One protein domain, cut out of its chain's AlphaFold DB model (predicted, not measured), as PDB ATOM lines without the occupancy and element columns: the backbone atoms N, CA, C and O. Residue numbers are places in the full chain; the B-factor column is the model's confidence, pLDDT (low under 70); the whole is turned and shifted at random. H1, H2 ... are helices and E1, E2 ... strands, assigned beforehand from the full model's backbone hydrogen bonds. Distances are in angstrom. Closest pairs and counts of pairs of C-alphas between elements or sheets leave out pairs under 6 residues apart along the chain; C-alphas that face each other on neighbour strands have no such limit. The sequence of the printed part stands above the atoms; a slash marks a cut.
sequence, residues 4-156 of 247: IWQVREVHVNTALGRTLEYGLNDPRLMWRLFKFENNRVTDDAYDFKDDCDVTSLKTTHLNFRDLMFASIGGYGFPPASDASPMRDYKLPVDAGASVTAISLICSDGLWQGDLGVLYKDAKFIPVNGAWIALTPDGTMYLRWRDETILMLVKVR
ATOM      1  N   ILE A   4      85.989  13.097  40.261       96.88
ATOM      2  CA  ILE A   4      85.197  12.026  40.870       96.88
ATOM      3  C   ILE A   4      85.589  11.915  42.339       96.88
ATOM      4  O   ILE A   4      86.775  11.891  42.681       96.88
ATOM      5  N   TRP A   5      84.580  11.876  43.194       97.50
ATOM      6  CA  TRP A   5      84.699  11.808  44.638       97.50
ATOM      7  C   TRP A   5      83.971  10.573  45.126       97.50
ATOM      8  O   TRP A   5      82.877  10.283  44.660       97.50
ATOM      9  N   GLN A   6      84.586   9.835  46.039       97.50
ATOM     10  CA  GLN A   6      83.990   8.639  46.613       97.50
ATOM     11  C   GLN A   6      83.672   8.876  48.079       97.50
ATOM     12  O   GLN A   6      84.538   9.348  48.820       97.50
ATOM     13  N   VAL A   7      82.465   8.495  48.491       97.81
ATOM     14  CA  VAL A   7      82.060   8.490  49.898       97.81
ATOM     15  C   VAL A   7      82.934   7.511  50.681       97.81
ATOM     16  O   VAL A   7      83.029   6.327  50.343       97.81
ATOM     17  N   ARG A   8      83.590   8.023  51.725       97.00
ATOM     18  CA  ARG A   8      84.436   7.258  52.650       97.00
ATOM     19  C   ARG A   8      83.830   7.113  54.028       97.00
ATOM     20  O   ARG A   8      84.106   6.106  54.667       97.00
ATOM     21  N   GLU A   9      83.028   8.082  54.452       97.75
ATOM     22  CA  GLU A   9      82.295   8.024  55.712       97.75
ATOM     23  C   GLU A   9      80.900   8.628  55.524       97.75
ATOM     24  O   GLU A   9      80.711   9.574  54.751       97.75
ATOM     25  N   VAL A  10      79.924   8.067  56.237       97.00
ATOM     26  CA  VAL A  10      78.532   8.531  56.267       97.00
ATOM     27  C   VAL A  10      78.211   8.903  57.706       97.00
ATOM     28  O   VAL A  10      78.209   8.042  58.586       97.00
ATOM     29  N   HIS A  11      77.944  10.180  57.951       96.62
ATOM     30  CA  HIS A  11      77.689  10.723  59.277       96.62
ATOM     31  C   HIS A  11      76.226  11.116  59.431       96.62
ATOM     32  O   HIS A  11      75.667  11.834  58.606       96.62
ATOM     33  N   VAL A  12      75.626  10.693  60.538       93.69
ATOM     34  CA  VAL A  12      74.228  10.966  60.882       93.69
ATOM     35  C   VAL A  12      74.141  11.412  62.336       93.69
ATOM     36  O   VAL A  12      75.037  11.111  63.127       93.69
ATOM     37  N   ASN A  13      73.067  12.103  62.719       91.69
ATOM     38  CA  ASN A  13      72.900  12.562  64.096       91.69
ATOM     39  C   ASN A  13      72.591  11.397  65.051       91.69
ATOM     40  O   ASN A  13      71.439  11.032  65.278       91.69
ATOM     41  N   THR A  14      73.631  10.849  65.667       87.56
ATOM     42  CA  THR A  14      73.527   9.721  66.603       87.56
ATOM     43  C   THR A  14      73.005  10.106  67.990       87.56
ATOM     44  O   THR A  14      72.750   9.220  68.804       87.56
ATOM     45  N   ALA A  15      72.838  11.402  68.272       85.56
ATOM     46  CA  ALA A  15      72.243  11.886  69.517       85.56
ATOM     47  C   ALA A  15      70.705  11.935  69.460       85.56
ATOM     48  O   ALA A  15      70.054  12.105  70.493       85.56
ATOM     49  N   LEU A  16      70.104  11.781  68.275       79.25
ATOM     50  CA  LEU A  16      68.655  11.683  68.151       79.25
ATOM     51  C   LEU A  16      68.170  10.332  68.683       79.25
ATOM     52  O   LEU A  16      68.572   9.277  68.208       79.25
ATOM     53  N   GLY A  17      67.232  10.360  69.631       69.81
ATOM     54  CA  GLY A  17      66.583   9.159  70.173       69.81
ATOM     55  C   GLY A  17      65.571   8.492  69.228       69.81
ATOM     56  O   GLY A  17      64.656   7.832  69.711       69.81
ATOM     57  N   ARG A  18      65.678   8.701  67.909       73.50
ATOM     58  CA  ARG A  18      64.790   8.118  66.889       73.50
ATOM     59  C   ARG A  18      65.591   7.318  65.871       73.50
ATOM     60  O   ARG A  18      66.755   7.624  65.627       73.50
ATOM     61  N   THR A  19      64.936   6.363  65.220       69.06
ATOM     62  CA  THR A  19      65.488   5.700  64.038       69.06
ATOM     63  C   THR A  19      65.624   6.719  62.906       69.06
ATOM     64  O   THR A  19      64.697   7.488  62.628       69.06
ATOM     65  N   LEU A  20      66.806   6.761  62.302       78.81
ATOM     66  CA  LEU A  20      67.090   7.547  61.108       78.81
ATOM     67  C   LEU A  20      66.933   6.665  59.877       78.81
ATOM     68  O   LEU A  20      67.012   5.444  59.987       78.81
ATOM     69  N   GLU A  21      66.713   7.293  58.723       84.00
ATOM     70  CA  GLU A  21      66.679   6.574  57.452       84.00
ATOM     71  C   GLU A  21      68.010   5.874  57.194       84.00
ATOM     72  O   GLU A  21      68.009   4.679  56.920       84.00
ATOM     73  N   TYR A  22      69.129   6.583  57.372       89.44
ATOM     74  CA  TYR A  22      70.480   6.041  57.253       89.44
ATOM     75  C   TYR A  22      71.162   5.847  58.612       89.44
ATOM     76  O   TYR A  22      70.973   6.622  59.556       89.44
ATOM     77  N   GLY A  23      72.004   4.818  58.694       90.69
ATOM     78  CA  GLY A  23      72.925   4.597  59.809       90.69
ATOM     79  C   GLY A  23      74.271   5.321  59.655       90.69
ATOM     80  O   GLY A  23      74.631   5.829  58.596       90.69
ATOM     81  N   LEU A  24      75.070   5.323  60.727       92.62
ATOM     82  CA  LEU A  24      76.485   5.702  60.635       92.62
ATOM     83  C   LEU A  24      77.213   4.704  59.717       92.62
ATOM     84  O   LEU A  24      77.154   3.502  59.972       92.62
ATOM     85  N   ASN A  25      77.925   5.199  58.702       95.44
ATOM     86  CA  ASN A  25      78.562   4.386  57.655       95.44
ATOM     87  C   ASN A  25      77.588   3.416  56.964       95.44
ATOM     88  O   ASN A  25      77.930   2.260  56.706       95.44
ATOM     89  N   ASP A  26      76.376   3.898  56.668       94.69
ATOM     90  CA  ASP A  26      75.349   3.128  55.968       94.69
ATOM     91  C   ASP A  26      75.866   2.582  54.619       94.69
ATOM     92  O   ASP A  26      76.272   3.370  53.751       94.69
ATOM     93  N   PRO A  27      75.853   1.254  54.399       95.81
ATOM     94  CA  PRO A  27      76.365   0.666  53.165       95.81
ATOM     95  C   PRO A  27      75.652   1.127  51.883       95.81
ATOM     96  O   PRO A  27      76.255   1.026  50.811       95.81
ATOM     97  N   ARG A  28      74.424   1.666  51.965       94.56
ATOM     98  CA  ARG A  28      73.715   2.250  50.807       94.56
ATOM     99  C   ARG A  28      74.395   3.513  50.273       94.56
ATOM    100  O   ARG A  28      74.313   3.792  49.079       94.56
ATOM    101  N   LEU A  29      75.103   4.250  51.133       95.56
ATOM    102  CA  LEU A  29      75.793   5.500  50.790       95.56
ATOM    103  C   LEU A  29      77.320   5.354  50.744       95.56
ATOM    104  O   LEU A  29      77.998   6.103  50.039       95.56
ATOM    105  N   MET A  30      77.887   4.376  51.447       96.94
ATOM    106  CA  MET A  30      79.320   4.095  51.379       96.94
ATOM    107  C   MET A  30      79.759   3.705  49.956       96.94
ATOM    108  O   MET A  30      79.035   3.040  49.213       96.94
ATOM    109  N   TRP A  31      80.966   4.132  49.568       97.56
ATOM    110  CA  TRP A  31      81.583   3.913  48.249       97.56
ATOM    111  C   TRP A  31      80.849   4.500  47.036       97.56
ATOM    112  O   TRP A  31      81.371   4.351  45.925       97.56
ATOM    113  N   ARG A  32      79.720   5.197  47.232       96.75
ATOM    114  CA  ARG A  32      79.034   5.942  46.171       96.75
ATOM    115  C   ARG A  32      79.957   6.999  45.572       96.75
ATOM    116  O   ARG A  32      80.814   7.568  46.260       96.75
ATOM    117  N   LEU A  33      79.803   7.229  44.280       96.38
ATOM    118  CA  LEU A  33      80.595   8.132  43.472       96.38
ATOM    119  C   LEU A  33      79.788   9.374  43.137       96.38
ATOM    120  O   LEU A  33      78.711   9.296  42.565       96.38
ATOM    121  N   PHE A  34      80.383  10.522  43.424       96.25
ATOM    122  CA  PHE A  34      79.894  11.835  43.050       96.25
ATOM    123  C   PHE A  34      80.825  12.413  41.995       96.25
ATOM    124  O   PHE A  34      82.035  12.551  42.206       96.25
ATOM    125  N   LYS A  35      80.272  12.754  40.838       96.12
ATOM    126  CA  LYS A  35      81.009  13.361  39.736       96.12
ATOM    127  C   LYS A  35      80.675  14.842  39.688       96.12
ATOM    128  O   LYS A  35      79.558  15.219  39.359       96.12
ATOM    129  N   PHE A  36      81.667  15.676  39.980       95.00
ATOM    130  CA  PHE A  36      81.561  17.124  39.851       95.00
ATOM    131  C   PHE A  36      82.232  17.555  38.547       95.00
ATOM    132  O   PHE A  36      83.461  17.520  38.424       95.00
ATOM    133  N   GLU A  37      81.431  17.955  37.572       93.56
ATOM    134  CA  GLU A  37      81.859  18.552  36.309       93.56
ATOM    135  C   GLU A  37      81.649  20.072  36.357       93.56
ATOM    136  O   GLU A  37      81.145  20.618  37.338       93.56
ATOM    137  N   ASN A  38      82.071  20.792  35.316       88.56
ATOM    138  CA  ASN A  38      82.023  22.261  35.328       88.56
ATOM    139  C   ASN A  38      80.593  22.821  35.413       88.56
ATOM    140  O   ASN A  38      80.394  23.891  35.975       88.56
ATOM    141  N   ASN A  39      79.623  22.111  34.843       92.19
ATOM    142  CA  ASN A  39      78.227  22.526  34.731       92.19
ATOM    143  C   ASN A  39      77.252  21.408  35.115       92.19
ATOM    144  O   ASN A  39      76.070  21.507  34.810       92.19
ATOM    145  N   ARG A  40      77.740  20.322  35.722       94.50
ATOM    146  CA  ARG A  40      76.899  19.190  36.091       94.50
ATOM    147  C   ARG A  40      77.444  18.467  37.309       94.50
ATOM    148  O   ARG A  40      78.650  18.256  37.419       94.50
ATOM    149  N   VAL A  41      76.548  18.067  38.197       94.19
ATOM    150  CA  VAL A  41      76.821  17.094  39.251       94.19
ATOM    151  C   VAL A  41      75.926  15.893  39.027       94.19
ATOM    152  O   VAL A  41      74.746  16.062  38.737       94.19
ATOM    153  N   THR A  42      76.500  14.701  39.119       94.25
ATOM    154  CA  THR A  42      75.767  13.432  39.090       94.25
ATOM    155  C   THR A  42      76.310  12.522  40.173       94.25
ATOM    156  O   THR A  42      77.485  12.631  40.541       94.25
ATOM    157  N   ASP A  43      75.513  11.557  40.591       94.31
ATOM    158  CA  ASP A  43      75.927  10.548  41.550       94.31
ATOM    159  C   ASP A  43      75.308   9.179  41.244       94.31
ATOM    160  O   ASP A  43      74.437   9.042  40.383       94.31
ATOM    161  N   ASP A  44      75.826   8.150  41.908       92.94
ATOM    162  CA  ASP A  44      75.282   6.791  41.872       92.94
ATOM    163  C   ASP A  44      74.618   6.385  43.205       92.94
ATOM    164  O   ASP A  44      74.429   5.185  43.461       92.94
ATOM    165  N   ALA A  45      74.282   7.360  44.063       89.50
ATOM    166  CA  ALA A  45      73.564   7.116  45.304       89.50
ATOM    167  C   ALA A  45      72.122   6.692  44.996       89.50
ATOM    168  O   ALA A  45      71.490   7.102  44.025       89.50
ATOM    169  N   TYR A  46      71.653   5.728  45.778       65.00
ATOM    170  CA  TYR A  46      70.636   4.774  45.354       65.00
ATOM    171  C   TYR A  46      69.220   5.352  45.228       65.00
ATOM    172  O   TYR A  46      68.508   4.962  44.303       65.00
ATOM    173  N   ASP A  47      68.853   6.294  46.094       66.88
ATOM    174  CA  ASP A  47      67.443   6.615  46.344       66.88
ATOM    175  C   ASP A  47      66.946   7.878  45.629       66.88
ATOM    176  O   ASP A  47      65.750   8.030  45.378       66.88
ATOM    177  N   PHE A  48      67.854   8.774  45.233       65.75
ATOM    178  CA  PHE A  48      67.489  10.061  44.651       65.75
ATOM    179  C   PHE A  48      68.427  10.391  43.501       65.75
ATOM    180  O   PHE A  48      69.612  10.631  43.704       65.75
ATOM    181  N   LYS A  49      67.895  10.426  42.273       67.38
ATOM    182  CA  LYS A  49      68.640  10.971  41.138       67.38
ATOM    183  C   LYS A  49      68.665  12.492  41.266       67.38
ATOM    184  O   LYS A  49      67.835  13.179  40.676       67.38
ATOM    185  N   ASP A  50      69.614  12.993  42.043       75.50
ATOM    186  CA  ASP A  50      69.797  14.413  42.337       75.50
ATOM    187  C   ASP A  50      70.826  15.055  41.391       75.50
ATOM    188  O   ASP A  50      71.639  15.890  41.796       75.50
ATOM    189  N   ASP A  51      70.772  14.686  40.103       88.75
ATOM    190  CA  ASP A  51      71.562  15.335  39.055       88.75
ATOM    191  C   ASP A  51      71.303  16.852  39.087       88.75
ATOM    192  O   ASP A  51      70.160  17.310  39.073       88.75
ATOM    193  N   CYS A  52      72.370  17.646  39.091       91.56
ATOM    194  CA  CYS A  52      72.289  19.102  39.101       91.56
ATOM    195  C   CYS A  52      73.018  19.669  37.890       91.56
ATOM    196  O   CYS A  52      74.248  19.680  37.866       91.56
ATOM    197  N   ASP A  53      72.280  20.185  36.908       94.12
ATOM    198  CA  ASP A  53      72.852  20.989  35.826       94.12
ATOM    199  C   ASP A  53      73.167  22.397  36.362       94.12
ATOM    200  O   ASP A  53      72.307  23.278  36.435       94.12
ATOM    201  N   VAL A  54      74.405  22.581  36.824       93.44
ATOM    202  CA  VAL A  54      74.872  23.763  37.559       93.44
ATOM    203  C   VAL A  54      74.889  24.993  36.652       93.44
ATOM    204  O   VAL A  54      75.617  25.049  35.661       93.44
ATOM    205  N   THR A  55      74.144  26.024  37.047       93.06
ATOM    206  CA  THR A  55      74.113  27.333  36.379       93.06
ATOM    207  C   THR A  55      74.979  28.364  37.095       93.06
ATOM    208  O   THR A  55      75.613  29.201  36.455       93.06
ATOM    209  N   SER A  56      75.028  28.314  38.428       93.88
ATOM    210  CA  SER A  56      75.844  29.214  39.246       93.88
ATOM    211  C   SER A  56      76.144  28.621  40.624       93.88
ATOM    212  O   SER A  56      75.573  27.608  41.034       93.88
ATOM    213  N   LEU A  57      77.080  29.247  41.338       94.06
ATOM    214  CA  LEU A  57      77.526  28.833  42.665       94.06
ATOM    215  C   LEU A  57      77.317  29.981  43.649       94.06
ATOM    216  O   LEU A  57      77.648  31.128  43.344       94.06
ATOM    217  N   LYS A  58      76.836  29.665  44.850       93.38
ATOM    218  CA  LYS A  58      76.832  30.589  45.986       93.38
ATOM    219  C   LYS A  58      77.861  30.122  47.006       93.38
ATOM    220  O   LYS A  58      77.797  28.989  47.470       93.38
ATOM    221  N   THR A  59      78.789  31.000  47.367       92.25
ATOM    222  CA  THR A  59      79.830  30.715  48.360       92.25
ATOM    223  C   THR A  59      79.578  31.470  49.656       92.25
ATOM    224  O   THR A  59      79.299  32.670  49.624       92.25
ATOM    225  N   THR A  60      79.752  30.794  50.788       89.88
ATOM    226  CA  THR A  60      79.700  31.395  52.126       89.88
ATOM    227  C   THR A  60      80.950  30.989  52.903       89.88
ATOM    228  O   THR A  60      81.322  29.816  52.912       89.88
ATOM    229  N   HIS A  61      81.601  31.951  53.557       90.69
ATOM    230  CA  HIS A  61      82.774  31.710  54.399       90.69
ATOM    231  C   HIS A  61      82.371  31.744  55.871       90.69
ATOM    232  O   HIS A  61      81.820  32.739  56.339       90.69
ATOM    233  N   LEU A  62      82.630  30.653  56.581       90.38
ATOM    234  CA  LEU A  62      82.281  30.456  57.987       90.38
ATOM    235  C   LEU A  62      83.097  29.294  58.558       90.38
ATOM    236  O   LEU A  62      83.779  28.590  57.814       90.38
ATOM    237  N   ASN A  63      83.058  29.088  59.873       92.19
ATOM    238  CA  ASN A  63      83.611  27.860  60.443       92.19
ATOM    239  C   ASN A  63      82.626  26.688  60.276       92.19
ATOM    240  O   ASN A  63      81.425  26.888  60.074       92.19
ATOM    241  N   PHE A  64      83.139  25.461  60.357       92.69
ATOM    242  CA  PHE A  64      82.338  24.258  60.133       92.69
ATOM    243  C   PHE A  64      81.163  24.140  61.118       92.69
ATOM    244  O   PHE A  64      80.057  23.770  60.726       92.69
ATOM    245  N   ARG A  65      81.364  24.500  62.393       92.81
ATOM    246  CA  ARG A  65      80.300  24.472  63.409       92.81
ATOM    247  C   ARG A  65      79.131  25.388  63.044       92.81
ATOM    248  O   ARG A  65      77.978  24.969  63.138       92.81
ATOM    249  N   ASP A  66      79.423  26.611  62.622       91.38
ATOM    250  CA  ASP A  66      78.406  27.586  62.232       91.38
ATOM    251  C   ASP A  66      77.681  27.143  60.959       91.38
ATOM    252  O   ASP A  66      76.470  27.317  60.867       91.38
ATOM    253  N   LEU A  67      78.375  26.496  60.013       92.56
ATOM    254  CA  LEU A  67      77.746  25.888  58.835       92.56
ATOM    255  C   LEU A  67      76.737  24.805  59.218       92.56
ATOM    256  O   LEU A  67      75.627  24.778  58.683       92.56
ATOM    257  N   MET A  68      77.100  23.940  60.164       93.00
ATOM    258  CA  MET A  68      76.217  22.879  60.646       93.00
ATOM    259  C   MET A  68      74.965  23.459  61.303       93.00
ATOM    260  O   MET A  68      73.856  23.093  60.924       93.00
ATOM    261  N   PHE A  69      75.111  24.423  62.217       90.19
ATOM    262  CA  PHE A  69      73.950  25.102  62.804       90.19
ATOM    263  C   PHE A  69      73.134  25.891  61.775       90.19
ATOM    264  O   PHE A  69      71.923  26.030  61.934       90.19
ATOM    265  N   ALA A  70      73.780  26.411  60.725       88.88
ATOM    266  CA  ALA A  70      73.117  27.169  59.669       88.88
ATOM    267  C   ALA A  70      72.273  26.329  58.727       88.88
ATOM    268  O   ALA A  70      71.360  26.870  58.105       88.88
ATOM    269  N   SER A  71      72.556  25.035  58.632       89.75
ATOM    270  CA  SER A  71      71.948  24.170  57.627       89.75
ATOM    271  C   SER A  71      71.074  23.064  58.195       89.75
ATOM    272  O   SER A  71      70.071  22.732  57.570       89.75
ATOM    273  N   ILE A  72      71.409  22.518  59.365       87.31
ATOM    274  CA  ILE A  72      70.800  21.289  59.883       87.31
ATOM    275  C   ILE A  72      69.754  21.590  60.956       87.31
ATOM    276  O   ILE A  72      69.999  22.336  61.908       87.31
ATOM    277  N   GLY A  73      68.589  20.949  60.833       80.81
ATOM    278  CA  GLY A  73      67.514  21.033  61.821       80.81
ATOM    279  C   GLY A  73      67.797  20.320  63.149       80.81
ATOM    280  O   GLY A  73      68.727  19.535  63.302       80.81
ATOM    281  N   GLY A  74      66.944  20.572  64.145       80.81
ATOM    282  CA  GLY A  74      66.941  19.830  65.416       80.81
ATOM    283  C   GLY A  74      67.769  20.437  66.552       80.81
ATOM    284  O   GLY A  74      67.602  20.023  67.693       80.81
ATOM    285  N   TYR A  75      68.580  21.463  66.287       84.62
ATOM    286  CA  TYR A  75      69.349  22.157  67.331       84.62
ATOM    287  C   TYR A  75      68.607  23.314  68.009       84.62
ATOM    288  O   TYR A  75      69.069  23.818  69.030       84.62
ATOM    289  N   GLY A  76      67.451  23.720  67.476       76.25
ATOM    290  CA  GLY A  76      66.738  24.917  67.926       76.25
ATOM    291  C   GLY A  76      67.457  26.209  67.525       76.25
ATOM    292  O   GLY A  76      68.514  26.177  66.895       76.25
ATOM    293  N   PHE A  77      66.852  27.355  67.839       73.56
ATOM    294  CA  PHE A  77      67.504  28.657  67.713       73.56
ATOM    295  C   PHE A  77      67.103  29.574  68.882       73.56
ATOM    296  O   PHE A  77      65.907  29.809  69.067       73.56
ATOM    297  N   PRO A  78      68.069  30.108  69.653       78.19
ATOM    298  CA  PRO A  78      69.490  29.749  69.618       78.19
ATOM    299  C   PRO A  78      69.709  28.273  70.017       78.19
ATOM    300  O   PRO A  78      68.876  27.717  70.739       78.19
ATOM    301  N   PRO A  79      70.800  27.625  69.566       82.94
ATOM    302  CA  PRO A  79      71.135  26.284  70.026       82.94
ATOM    303  C   PRO A  79      71.335  26.221  71.543       82.94
ATOM    304  O   PRO A  79      71.787  27.192  72.156       82.94
ATOM    305  N   ALA A  80      71.043  25.064  72.144       86.06
ATOM    306  CA  ALA A  80      71.378  24.807  73.543       86.06
ATOM    307  C   ALA A  80      72.891  24.963  73.785       86.06
ATOM    308  O   ALA A  80      73.708  24.732  72.892       86.06
ATOM    309  N   SER A  81      73.286  25.348  75.000       85.81
ATOM    310  CA  SER A  81      74.691  25.648  75.319       85.81
ATOM    311  C   SER A  81      75.641  24.458  75.140       85.81
ATOM    312  O   SER A  81      76.826  24.649  74.888       85.81
ATOM    313  N   ASP A  82      75.129  23.239  75.282       88.62
ATOM    314  CA  ASP A  82      75.846  21.967  75.153       88.62
ATOM    315  C   ASP A  82      75.677  21.301  73.771       88.62
ATOM    316  O   ASP A  82      76.260  20.234  73.511       88.62
ATOM    317  N   ALA A  83      74.916  21.930  72.867       90.00
ATOM    318  CA  ALA A  83      74.712  21.462  71.505       90.00
ATOM    319  C   ALA A  83      76.038  21.429  70.734       90.00
ATOM    320  O   ALA A  83      76.772  22.421  70.662       90.00
ATOM    321  N   SER A  84      76.338  20.282  70.124       93.31
ATOM    322  CA  SER A  84      77.548  20.105  69.326       93.31
ATOM    323  C   SER A  84      77.269  19.194  68.136       93.31
ATOM    324  O   SER A  84      77.387  17.974  68.263       93.31
ATOM    325  N   PRO A  85      76.980  19.773  66.956       93.06
ATOM    326  CA  PRO A  85      76.823  19.005  65.728       93.06
ATOM    327  C   PRO A  85      78.021  18.101  65.445       93.06
ATOM    328  O   PRO A  85      77.851  16.974  65.000       93.06
ATOM    329  N   MET A  86      79.229  18.542  65.796       94.12
ATOM    330  CA  MET A  86      80.452  17.773  65.561       94.12
ATOM    331  C   MET A  86      80.455  16.465  66.354       94.12
ATOM    332  O   MET A  86      80.781  15.409  65.821       94.12
ATOM    333  N   ARG A  87      80.043  16.531  67.625       94.62
ATOM    334  CA  ARG A  87      79.927  15.359  68.497       94.62
ATOM    335  C   ARG A  87      78.766  14.472  68.066       94.62
ATOM    336  O   ARG A  87      78.939  13.264  67.950       94.62
ATOM    337  N   ASP A  88      77.604  15.065  67.831       93.69
ATOM    338  CA  ASP A  88      76.370  14.318  67.604       93.69
ATOM    339  C   ASP A  88      76.399  13.571  66.255       93.69
ATOM    340  O   ASP A  88      75.940  12.429  66.174       93.69
ATOM    341  N   TYR A  89      77.030  14.163  65.231       94.69
ATOM    342  CA  TYR A  89      77.302  13.535  63.931       94.69
ATOM    343  C   TYR A  89      78.604  12.720  63.882       94.69
ATOM    344  O   TYR A  89      78.878  12.051  62.886       94.69
ATOM    345  N   LYS A  90      79.419  12.749  64.944       95.50
ATOM    346  CA  LYS A  90      80.748  12.111  64.994       95.50
ATOM    347  C   LYS A  90      81.661  12.553  63.843       95.50
ATOM    348  O   LYS A  90      82.331  11.729  63.228       95.50
ATOM    349  N   LEU A  91      81.656  13.845  63.532       94.88
ATOM    350  CA  LEU A  91      82.420  14.403  62.422       94.88
ATOM    351  C   LEU A  91      83.898  14.570  62.803       94.88
ATOM    352  O   LEU A  91      84.189  15.252  63.790       94.88
ATOM    353  N   PRO A  92      84.843  14.032  62.014       92.88
ATOM    354  CA  PRO A  92      86.273  14.137  62.292       92.88
ATOM    355  C   PRO A  92      86.866  15.426  61.701       92.88
ATOM    356  O   PRO A  92      87.883  15.401  61.016       92.88
ATOM    357  N   VAL A  93      86.219  16.565  61.952       90.88
ATOM    358  CA  VAL A  93      86.684  17.893  61.530       90.88
ATOM    359  C   VAL A  93      86.654  18.852  62.711       90.88
ATOM    360  O   VAL A  93      85.747  18.808  63.545       90.88
ATOM    361  N   ASP A  94      87.663  19.718  62.790       90.12
ATOM    362  CA  ASP A  94      87.729  20.739  63.828       90.12
ATOM    363  C   ASP A  94      86.539  21.705  63.711       90.12
ATOM    364  O   ASP A  94      86.237  22.228  62.638       90.12
ATOM    365  N   ALA A  95      85.861  21.955  64.832       88.94
ATOM    366  CA  ALA A  95      84.673  22.804  64.875       88.94
ATOM    367  C   ALA A  95      84.953  24.247  64.409       88.94
ATOM    368  O   ALA A  95      84.080  24.889  63.824       88.94
ATOM    369  N   GLY A  96      86.160  24.754  64.674       90.81
ATOM    370  CA  GLY A  96      86.637  26.078  64.286       90.81
ATOM    371  C   GLY A  96      87.304  26.119  62.909       90.81
ATOM    372  O   GLY A  96      87.715  27.201  62.481       90.81
ATOM    373  N   ALA A  97      87.400  24.990  62.198       90.44
ATOM    374  CA  ALA A  97      87.968  24.951  60.857       90.44
ATOM    375  C   ALA A  97      87.214  25.916  59.939       90.44
ATOM    376  O   ALA A  97      86.003  25.801  59.745       90.44
ATOM    377  N   SER A  98      87.947  26.872  59.370       90.12
ATOM    378  CA  SER A  98      87.399  27.791  58.378       90.12
ATOM    379  C   SER A  98      87.133  27.028  57.087       90.12
ATOM    380  O   SER A  98      88.040  26.411  56.529       90.12
ATOM    381  N   VAL A  99      85.896  27.092  56.603       89.75
ATOM    382  CA  VAL A  99      85.465  26.428  55.376       89.75
ATOM    383  C   VAL A  99      84.829  27.414  54.411       89.75
ATOM    384  O   VAL A  99      84.224  28.419  54.791       89.75
ATOM    385  N   THR A 100      84.969  27.106  53.127       90.88
ATOM    386  CA  THR A 100      84.154  27.723  52.081       90.88
ATOM    387  C   THR A 100      83.034  26.752  51.756       90.88
ATOM    388  O   THR A 100      83.280  25.721  51.130       90.88
ATOM    389  N   ALA A 101      81.826  27.073  52.211       92.25
ATOM    390  CA  ALA A 101      80.626  26.332  51.863       92.25
ATOM    391  C   ALA A 101      80.144  26.780  50.482       92.25
ATOM    392  O   ALA A 101      79.992  27.977  50.229       92.25
ATOM    393  N   ILE A 102      79.914  25.822  49.594       94.56
ATOM    394  CA  ILE A 102      79.469  26.032  48.221       94.56
ATOM    395  C   ILE A 102      78.076  25.423  48.092       94.56
ATOM    396  O   ILE A 102      77.917  24.211  48.217       94.56
ATOM    397  N   SER A 103      77.082  26.256  47.813       94.94
ATOM    398  CA  SER A 103      75.743  25.822  47.419       94.94
ATOM    399  C   SER A 103      75.618  25.908  45.902       94.94
ATOM    400  O   SER A 103      75.970  26.929  45.299       94.94
ATOM    401  N   LEU A 104      75.121  24.839  45.283       95.06
ATOM    402  CA  LEU A 104      74.930  24.774  43.837       95.06
ATOM    403  C   LEU A 104      73.541  25.294  43.467       95.06
ATOM    404  O   LEU A 104      72.545  24.905  44.075       95.06
ATOM    405  N   ILE A 105      73.475  26.154  42.454       95.19
ATOM    406  CA  ILE A 105      72.223  26.572  41.829       95.19
ATOM    407  C   ILE A 105      72.133  25.832  40.495       95.19
ATOM    408  O   ILE A 105      72.919  26.089  39.582       95.19
ATOM    409  N   CYS A 106      71.202  24.890  40.407       94.50
ATOM    410  CA  CYS A 106      70.900  24.104  39.217       94.50
ATOM    411  C   CYS A 106      69.922  24.867  38.302       94.50
ATOM    412  O   CYS A 106      69.416  25.931  38.673       94.50
ATOM    413  N   SER A 107      69.626  24.327  37.118       92.75
ATOM    414  CA  SER A 107      68.596  24.867  36.210       92.75
ATOM    415  C   SER A 107      67.232  25.031  36.885       92.75
ATOM    416  O   SER A 107      66.528  26.006  36.629       92.75
ATOM    417  N   ASP A 108      66.910  24.110  37.794       90.12
ATOM    418  CA  ASP A 108      65.588  23.992  38.412       90.12
ATOM    419  C   ASP A 108      65.549  24.599  39.828       90.12
ATOM    420  O   ASP A 108      64.577  24.440  40.563       90.12
ATOM    421  N   GLY A 109      66.602  25.328  40.215       92.94
ATOM    422  CA  GLY A 109      66.714  26.002  41.506       92.94
ATOM    423  C   GLY A 109      67.876  25.501  42.359       92.94
ATOM    424  O   GLY A 109      68.869  24.978  41.862       92.94
ATOM    425  N   LEU A 110      67.787  25.724  43.669       93.38
ATOM    426  CA  LEU A 110      68.826  25.327  44.620       93.38
ATOM    427  C   LEU A 110      68.933  23.794  44.694       93.38
ATOM    428  O   LEU A 110      67.913  23.123  44.851       93.38
ATOM    429  N   TRP A 111      70.151  23.247  44.617       93.31
ATOM    430  CA  TRP A 111      70.372  21.800  44.688       93.31
ATOM    431  C   TRP A 111      69.869  21.233  46.018       93.31
ATOM    432  O   TRP A 111      70.291  21.695  47.082       93.31
ATOM    433  N   GLN A 112      68.941  20.270  45.948       91.50
ATOM    434  CA  GLN A 112      68.206  19.737  47.104       91.50
ATOM    435  C   GLN A 112      67.606  20.851  47.982       91.50
ATOM    436  O   GLN A 112      67.700  20.816  49.205       91.50
ATOM    437  N   GLY A 113      67.042  21.896  47.362       88.69
ATOM    438  CA  GLY A 113      66.584  23.113  48.043       88.69
ATOM    439  C   GLY A 113      65.479  22.920  49.088       88.69
ATOM    440  O   GLY A 113      65.202  23.850  49.845       88.69
ATOM    441  N   ASP A 114      64.874  21.734  49.146       86.62
ATOM    442  CA  ASP A 114      63.970  21.300  50.210       86.62
ATOM    443  C   ASP A 114      64.688  21.020  51.544       86.62
ATOM    444  O   ASP A 114      64.066  21.099  52.603       86.62
ATOM    445  N   LEU A 115      66.002  20.772  51.516       86.31
ATOM    446  CA  LEU A 115      66.824  20.619  52.710       86.31
ATOM    447  C   LEU A 115      67.081  21.973  53.375       86.31
ATOM    448  O   LEU A 115      67.512  22.932  52.738       86.31
ATOM    449  N   GLY A 116      66.941  22.060  54.693       75.38
ATOM    450  CA  GLY A 116      67.302  23.269  55.428       75.38
ATOM    451  C   GLY A 116      66.494  23.466  56.690       75.38
ATOM    452  O   GLY A 116      65.661  22.651  57.078       75.38
ATOM    453  N   VAL A 117      66.745  24.600  57.322       71.12
ATOM    454  CA  VAL A 117      66.095  25.006  58.561       71.12
ATOM    455  C   VAL A 117      65.055  26.080  58.282       71.12
ATOM    456  O   VAL A 117      65.325  27.094  57.640       71.12
ATOM    457  N   LEU A 118      63.854  25.898  58.827       61.75
ATOM    458  CA  LEU A 118      62.809  26.921  58.826       61.75
ATOM    459  C   LEU A 118      62.962  27.823  60.057       61.75
ATOM    460  O   LEU A 118      62.101  27.850  60.937       61.75
ATOM    461  N   TYR A 119      64.068  28.564  60.143       65.31
ATOM    462  CA  TYR A 119      64.187  29.624  61.143       65.31
ATOM    463  C   TYR A 119      63.503  30.893  60.623       65.31
ATOM    464  O   TYR A 119      63.825  31.396  59.551       65.31
ATOM    465  N   LYS A 120      62.542  31.421  61.390       58.06
ATOM    466  CA  LYS A 120      61.840  32.681  61.076       58.06
ATOM    467  C   LYS A 120      62.552  33.924  61.632       58.06
ATOM    468  O   LYS A 120      61.972  35.005  61.622       58.06
ATOM    469  N   ASP A 121      63.774  33.776  62.145       62.47
ATOM    470  CA  ASP A 121      64.534  34.871  62.751       62.47
ATOM    471  C   ASP A 121      65.500  35.500  61.737       62.47
ATOM    472  O   ASP A 121      66.347  34.825  61.157       62.47
ATOM    473  N   ALA A 122      65.379  36.813  61.542       56.00
ATOM    474  CA  ALA A 122      66.158  37.589  60.579       56.00
ATOM    475  C   ALA A 122      67.651  37.727  60.940       56.00
ATOM    476  O   ALA A 122      68.433  38.199  60.114       56.00
ATOM    477  N   LYS A 123      68.064  37.353  62.160       64.44
ATOM    478  CA  LYS A 123      69.471  37.433  62.597       64.44
ATOM    479  C   LYS A 123      70.338  36.277  62.113       64.44
ATOM    480  O   LYS A 123      71.550  36.309  62.314       64.44
ATOM    481  N   PHE A 124      69.736  35.267  61.498       67.31
ATOM    482  CA  PHE A 124      70.427  34.075  61.054       67.31
ATOM    483  C   PHE A 124      70.179  33.855  59.569       67.31
ATOM    484  O   PHE A 124      69.037  33.874  59.120       67.31
ATOM    485  N   ILE A 125      71.249  33.679  58.796       71.00
ATOM    486  CA  ILE A 125      71.142  33.403  57.365       71.00
ATOM    487  C   ILE A 125      71.164  31.881  57.213       71.00
ATOM    488  O   ILE A 125      72.243  31.296  57.325       71.00
ATOM    489  N   PRO A 126      70.011  31.225  56.991       82.19
ATOM    490  CA  PRO A 126      69.984  29.782  56.831       82.19
ATOM    491  C   PRO A 126      70.747  29.376  55.566       82.19
ATOM    492  O   PRO A 126      70.687  30.041  54.525       82.19
ATOM    493  N   VAL A 127      71.458  28.258  55.661       88.62
ATOM    494  CA  VAL A 127      72.078  27.576  54.529       88.62
ATOM    495  C   VAL A 127      71.153  26.430  54.139       88.62
ATOM    496  O   VAL A 127      71.242  25.321  54.659       88.62
ATOM    497  N   ASN A 128      70.227  26.732  53.236       89.75
ATOM    498  CA  ASN A 128      69.349  25.733  52.639       89.75
ATOM    499  C   ASN A 128      70.079  24.980  51.521       89.75
ATOM    500  O   ASN A 128      71.108  25.435  51.014       89.75
ATOM    501  N   GLY A 129      69.500  23.866  51.100       92.00
ATOM    502  CA  GLY A 129      70.053  23.004  50.075       92.00
ATOM    503  C   GLY A 129      71.147  22.071  50.574       92.00
ATOM    504  O   GLY A 129      71.606  22.132  51.725       92.00
ATOM    505  N   ALA A 130      71.600  21.244  49.641       94.06
ATOM    506  CA  ALA A 130      72.905  20.622  49.715       94.06
ATOM    507  C   ALA A 130      73.994  21.704  49.701       94.06
ATOM    508  O   ALA A 130      73.912  22.721  49.000       94.06
ATOM    509  N   TRP A 131      75.049  21.466  50.468       94.94
ATOM    510  CA  TRP A 131      76.246  22.291  50.448       94.94
ATOM    511  C   TRP A 131      77.480  21.409  50.431       94.94
ATOM    512  O   TRP A 131      77.479  20.296  50.952       94.94
ATOM    513  N   ILE A 132      78.543  21.944  49.844       96.12
ATOM    514  CA  ILE A 132      79.849  21.307  49.743       96.12
ATOM    515  C   ILE A 132      80.836  22.157  50.530       96.12
ATOM    516  O   ILE A 132      80.986  23.345  50.247       96.12
ATOM    517  N   ALA A 133      81.527  21.567  51.495       94.94
ATOM    518  CA  ALA A 133      82.630  22.202  52.200       94.94
ATOM    519  C   ALA A 133      83.920  21.446  51.888       94.94
ATOM    520  O   ALA A 133      84.002  20.234  52.069       94.94
ATOM    521  N   LEU A 134      84.930  22.168  51.407       89.94
ATOM    522  CA  LEU A 134      86.265  21.621  51.180       89.94
ATOM    523  C   LEU A 134      87.184  22.063  52.311       89.94
ATOM    524  O   LEU A 134      87.293  23.260  52.591       89.94
ATOM    525  N   THR A 135      87.854  21.104  52.933       83.31
ATOM    526  CA  THR A 135      88.878  21.361  53.945       83.31
ATOM    527  C   THR A 135      90.276  21.420  53.309       83.31
ATOM    528  O   THR A 135      90.483  20.911  52.201       83.31
ATOM    529  N   PRO A 136      91.262  22.066  53.963       81.12
ATOM    530  CA  PRO A 136      92.610  22.228  53.403       81.12
ATOM    531  C   PRO A 136      93.368  20.919  53.138       81.12
ATOM    532  O   PRO A 136      94.248  20.889  52.284       81.12
ATOM    533  N   ASP A 137      93.029  19.845  53.853       82.88
ATOM    534  CA  ASP A 137      93.580  18.494  53.675       82.88
ATOM    535  C   ASP A 137      93.051  17.779  52.414       82.88
ATOM    536  O   ASP A 137      93.503  16.685  52.084       82.88
ATOM    537  N   GLY A 138      92.125  18.405  51.682       84.88
ATOM    538  CA  GLY A 138      91.545  17.864  50.456       84.88
ATOM    539  C   GLY A 138      90.314  16.989  50.678       84.88
ATOM    540  O   GLY A 138      89.820  16.412  49.705       84.88
ATOM    541  N   THR A 139      89.800  16.911  51.908       91.44
ATOM    542  CA  THR A 139      88.543  16.229  52.224       91.44
ATOM    543  C   THR A 139      87.345  17.091  51.811       91.44
ATOM    544  O   THR A 139      87.357  18.322  51.908       91.44
ATOM    545  N   MET A 140      86.300  16.443  51.300       95.94
ATOM    546  CA  MET A 140      85.028  17.081  50.978       95.94
ATOM    547  C   MET A 140      83.962  16.617  51.958       95.94
ATOM    548  O   MET A 140      83.775  15.420  52.140       95.94
ATOM    549  N   TYR A 141      83.217  17.560  52.519       97.06
ATOM    550  CA  TYR A 141      81.986  17.289  53.243       97.06
ATOM    551  C   TYR A 141      80.805  17.741  52.397       97.06
ATOM    552  O   TYR A 141      80.795  18.870  51.901       97.06
ATOM    553  N   LEU A 142      79.826  16.863  52.227       96.31
ATOM    554  CA  LEU A 142      78.593  17.126  51.497       96.31
ATOM    555  C   LEU A 142      77.418  16.912  52.440       96.31
ATOM    556  O   LEU A 142      77.262  15.821  52.988       96.31
ATOM    557  N   ARG A 143      76.570  17.927  52.597       95.00
ATOM    558  CA  ARG A 143      75.232  17.696  53.141       95.00
ATOM    559  C   ARG A 143      74.377  17.015  52.084       95.00
ATOM    560  O   ARG A 143      74.239  17.533  50.980       95.00
ATOM    561  N   TRP A 144      73.829  15.875  52.462       92.31
ATOM    562  CA  TRP A 144      72.990  15.013  51.652       92.31
ATOM    563  C   TRP A 144      71.594  14.886  52.274       92.31
ATOM    564  O   TRP A 144      71.300  15.476  53.320       92.31
ATOM    565  N   ARG A 145      70.730  14.112  51.613       87.94
ATOM    566  CA  ARG A 145      69.370  13.787  52.058       87.94
ATOM    567  C   ARG A 145      69.352  13.230  53.494       87.94
ATOM    568  O   ARG A 145      70.349  12.705  54.003       87.94
ATOM    569  N   ASP A 146      68.215  13.424  54.160       84.62
ATOM    570  CA  ASP A 146      67.947  13.004  55.547       84.62
ATOM    571  C   ASP A 146      68.925  13.542  56.590       84.62
ATOM    572  O   ASP A 146      69.216  12.901  57.601       84.62
ATOM    573  N   GLU A 147      69.408  14.763  56.345       87.06
ATOM    574  CA  GLU A 147      70.408  15.452  57.166       87.06
ATOM    575  C   GLU A 147      71.728  14.679  57.281       87.06
ATOM    576  O   GLU A 147      72.495  14.888  58.215       87.06
ATOM    577  N   THR A 148      72.023  13.799  56.328       92.38
ATOM    578  CA  THR A 148      73.267  13.033  56.315       92.38
ATOM    579  C   THR A 148      74.429  13.924  55.890       92.38
ATOM    580  O   THR A 148      74.323  14.683  54.930       92.38
ATOM    581  N   ILE A 149      75.576  13.807  56.561       96.38
ATOM    582  CA  ILE A 149      76.828  14.421  56.114       96.38
ATOM    583  C   ILE A 149      77.734  13.335  55.546       96.38
ATOM    584  O   ILE A 149      78.178  12.433  56.255       96.38
ATOM    585  N   LEU A 150      78.026  13.427  54.256       97.38
ATOM    586  CA  LEU A 150      78.959  12.540  53.579       97.38
ATOM    587  C   LEU A 150      80.356  13.138  53.642       97.38
ATOM    588  O   LEU A 150      80.550  14.303  53.294       97.38
ATOM    589  N   MET A 151      81.331  12.327  54.036       97.81
ATOM    590  CA  MET A 151      82.735  12.641  53.824       97.81
ATOM    591  C   MET A 151      83.209  11.935  52.558       97.81
ATOM    592  O   MET A 151      83.123  10.710  52.443       97.81
ATOM    593  N   LEU A 152      83.739  12.702  51.614       97.88
ATOM    594  CA  LEU A 152      84.242  12.202  50.350       97.88
ATOM    595  C   LEU A 152      85.715  12.537  50.162       97.88
ATOM    596  O   LEU A 152      86.203  13.597  50.558       97.88
ATOM    597  N   VAL A 153      86.400  11.647  49.452       96.25
ATOM    598  CA  VAL A 153      87.770  11.868  48.984       96.25
ATOM    599  C   VAL A 153      87.818  11.801  47.470       96.25
ATOM    600  O   VAL A 153      87.076  11.043  46.839       96.25
ATOM    601  N   LYS A 154      88.709  12.585  46.872       96.38
ATOM    602  CA  LYS A 154      88.912  12.566  45.427       96.38
ATOM    603  C   LYS A 154      89.572  11.254  45.011       96.38
ATOM    604  O   LYS A 154      90.558  10.837  45.613       96.38
ATOM    605  N   VAL A 155      89.053  10.619  43.965       96.62
ATOM    606  CA  VAL A 155      89.526   9.315  43.481       96.62
ATOM    607  C   VAL A 155      89.712   9.319  41.970       96.62
ATOM    608  O   VAL A 155      89.146  10.146  41.248       96.62
ATOM    609  N   ARG A 156      90.494   8.359  41.472       96.88
ATOM    610  CA  ARG A 156      90.477   7.983  40.056       96.88
ATOM    611  C   ARG A 156      89.669   6.688  39.932       96.88
ATOM    612  O   ARG A 156      89.894   5.789  40.738       96.88
TER     613      ARG A 156
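Overview. This is residues 4 to 156 of the 247 residues of the protein "DUF1311 domain-containing protein" of Trinickia fusca (UniProt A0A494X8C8). A single closed barrel of eight antiparallel strands, E1 to E8 in chain order round the ring, has the short helix H1 packed on its outside over E5, and the still shorter H2 beyond H1, off the barrel. Three long stretches with no named element, residues 12 to 32, 72 to 84 and 107 to 131, join parts of this body. The printed part has 153 residues, with two named helices and eight named strands in the order E1 E2 E3 E4 H1 H2 E5 E6 E7 E8; the class is mostly strand, though under half of the residues are in named elements. The whole is compact and rounded, with a radius of gyration of the C-alphas of 14.7 A and spans of 42 by 33 by 29 A.

Along the chain. E1, residues 4 to 11, begins with C-alpha 4 at (85.197, 12.026, 40.870), is 19.9 A long and bends by 58 degrees at residue 8. E2 is residues 33 to 36 and E3 residues 40 to 43. E4, residues 52 to 63, is 25.7 A long and bends by 93 degrees at residue 55. H1 is residues 64 to 71, 10.7 A long, and H2 residues 85 to 88. E5, residues 98 to 106, is 25.6 A long. E6 is residues 132 to 134 and E7 residues 140 to 143. E8, residues 149 to 155, is 18.6 A long and ends with C-alpha 155 at (89.526, 9.315, 43.481).

Arrangement. E1 E2 E3 E4 form one meander, each strand the antiparallel neighbour of the one before, and E5 E6 E7 E8 another. Within hydrogen-bond range are N 5 and O 34 of the hairpin E1 and E2, 2.8 A, N 35 and O 42 of the hairpin E2 and E3, 2.8 A, and N 41 and O 52 of the hairpin E3 and E4, 2.8 A. E4 pairs with E3 over residues 52 to 53 and with E5 over residues 54 to 63, where N 58 and O 103 are 2.9 A apart. Also within hydrogen-bond range are N 102 and O 132 of the hairpin E5 and E6, 2.8 A, N 133 and O 141 of the hairpin E6 and E7, 2.8 A, and N 150 and O 142 of the hairpin E7 and E8, 2.8 A. E8 and E1, antiparallel at 149 degrees, close the ring, with N 8 and O 151 2.8 A apart. H1 is on the barrel and outside it, at a height over the sheet of 8.0 A; it lies over E5 and runs along the strands, at 4 degrees to E5 on the local plane. The closest C-alphas of H1 and E5 are those of Phe 64 and Val 99, 6.1 A apart. H2 is not on the barrel but touches H1, the closest C-alphas being those of Met 68 and Pro 85, 6.4 A apart. In H1 every O i to N i+4 pair is within hydrogen-bond range; H2 is too short for such a pair.

Size, cuts and confidence. The two C-alphas farthest apart, those of Asp 121 and Arg 156, are 43.7 A apart. The printed part has no cut, and the links E1 to E2, H1 to H2 and E5 to E6 are long. The mean pLDDT of the printed part is 88.7; residues 17, 19, 46 to 49 and 118 to 124 are under 70.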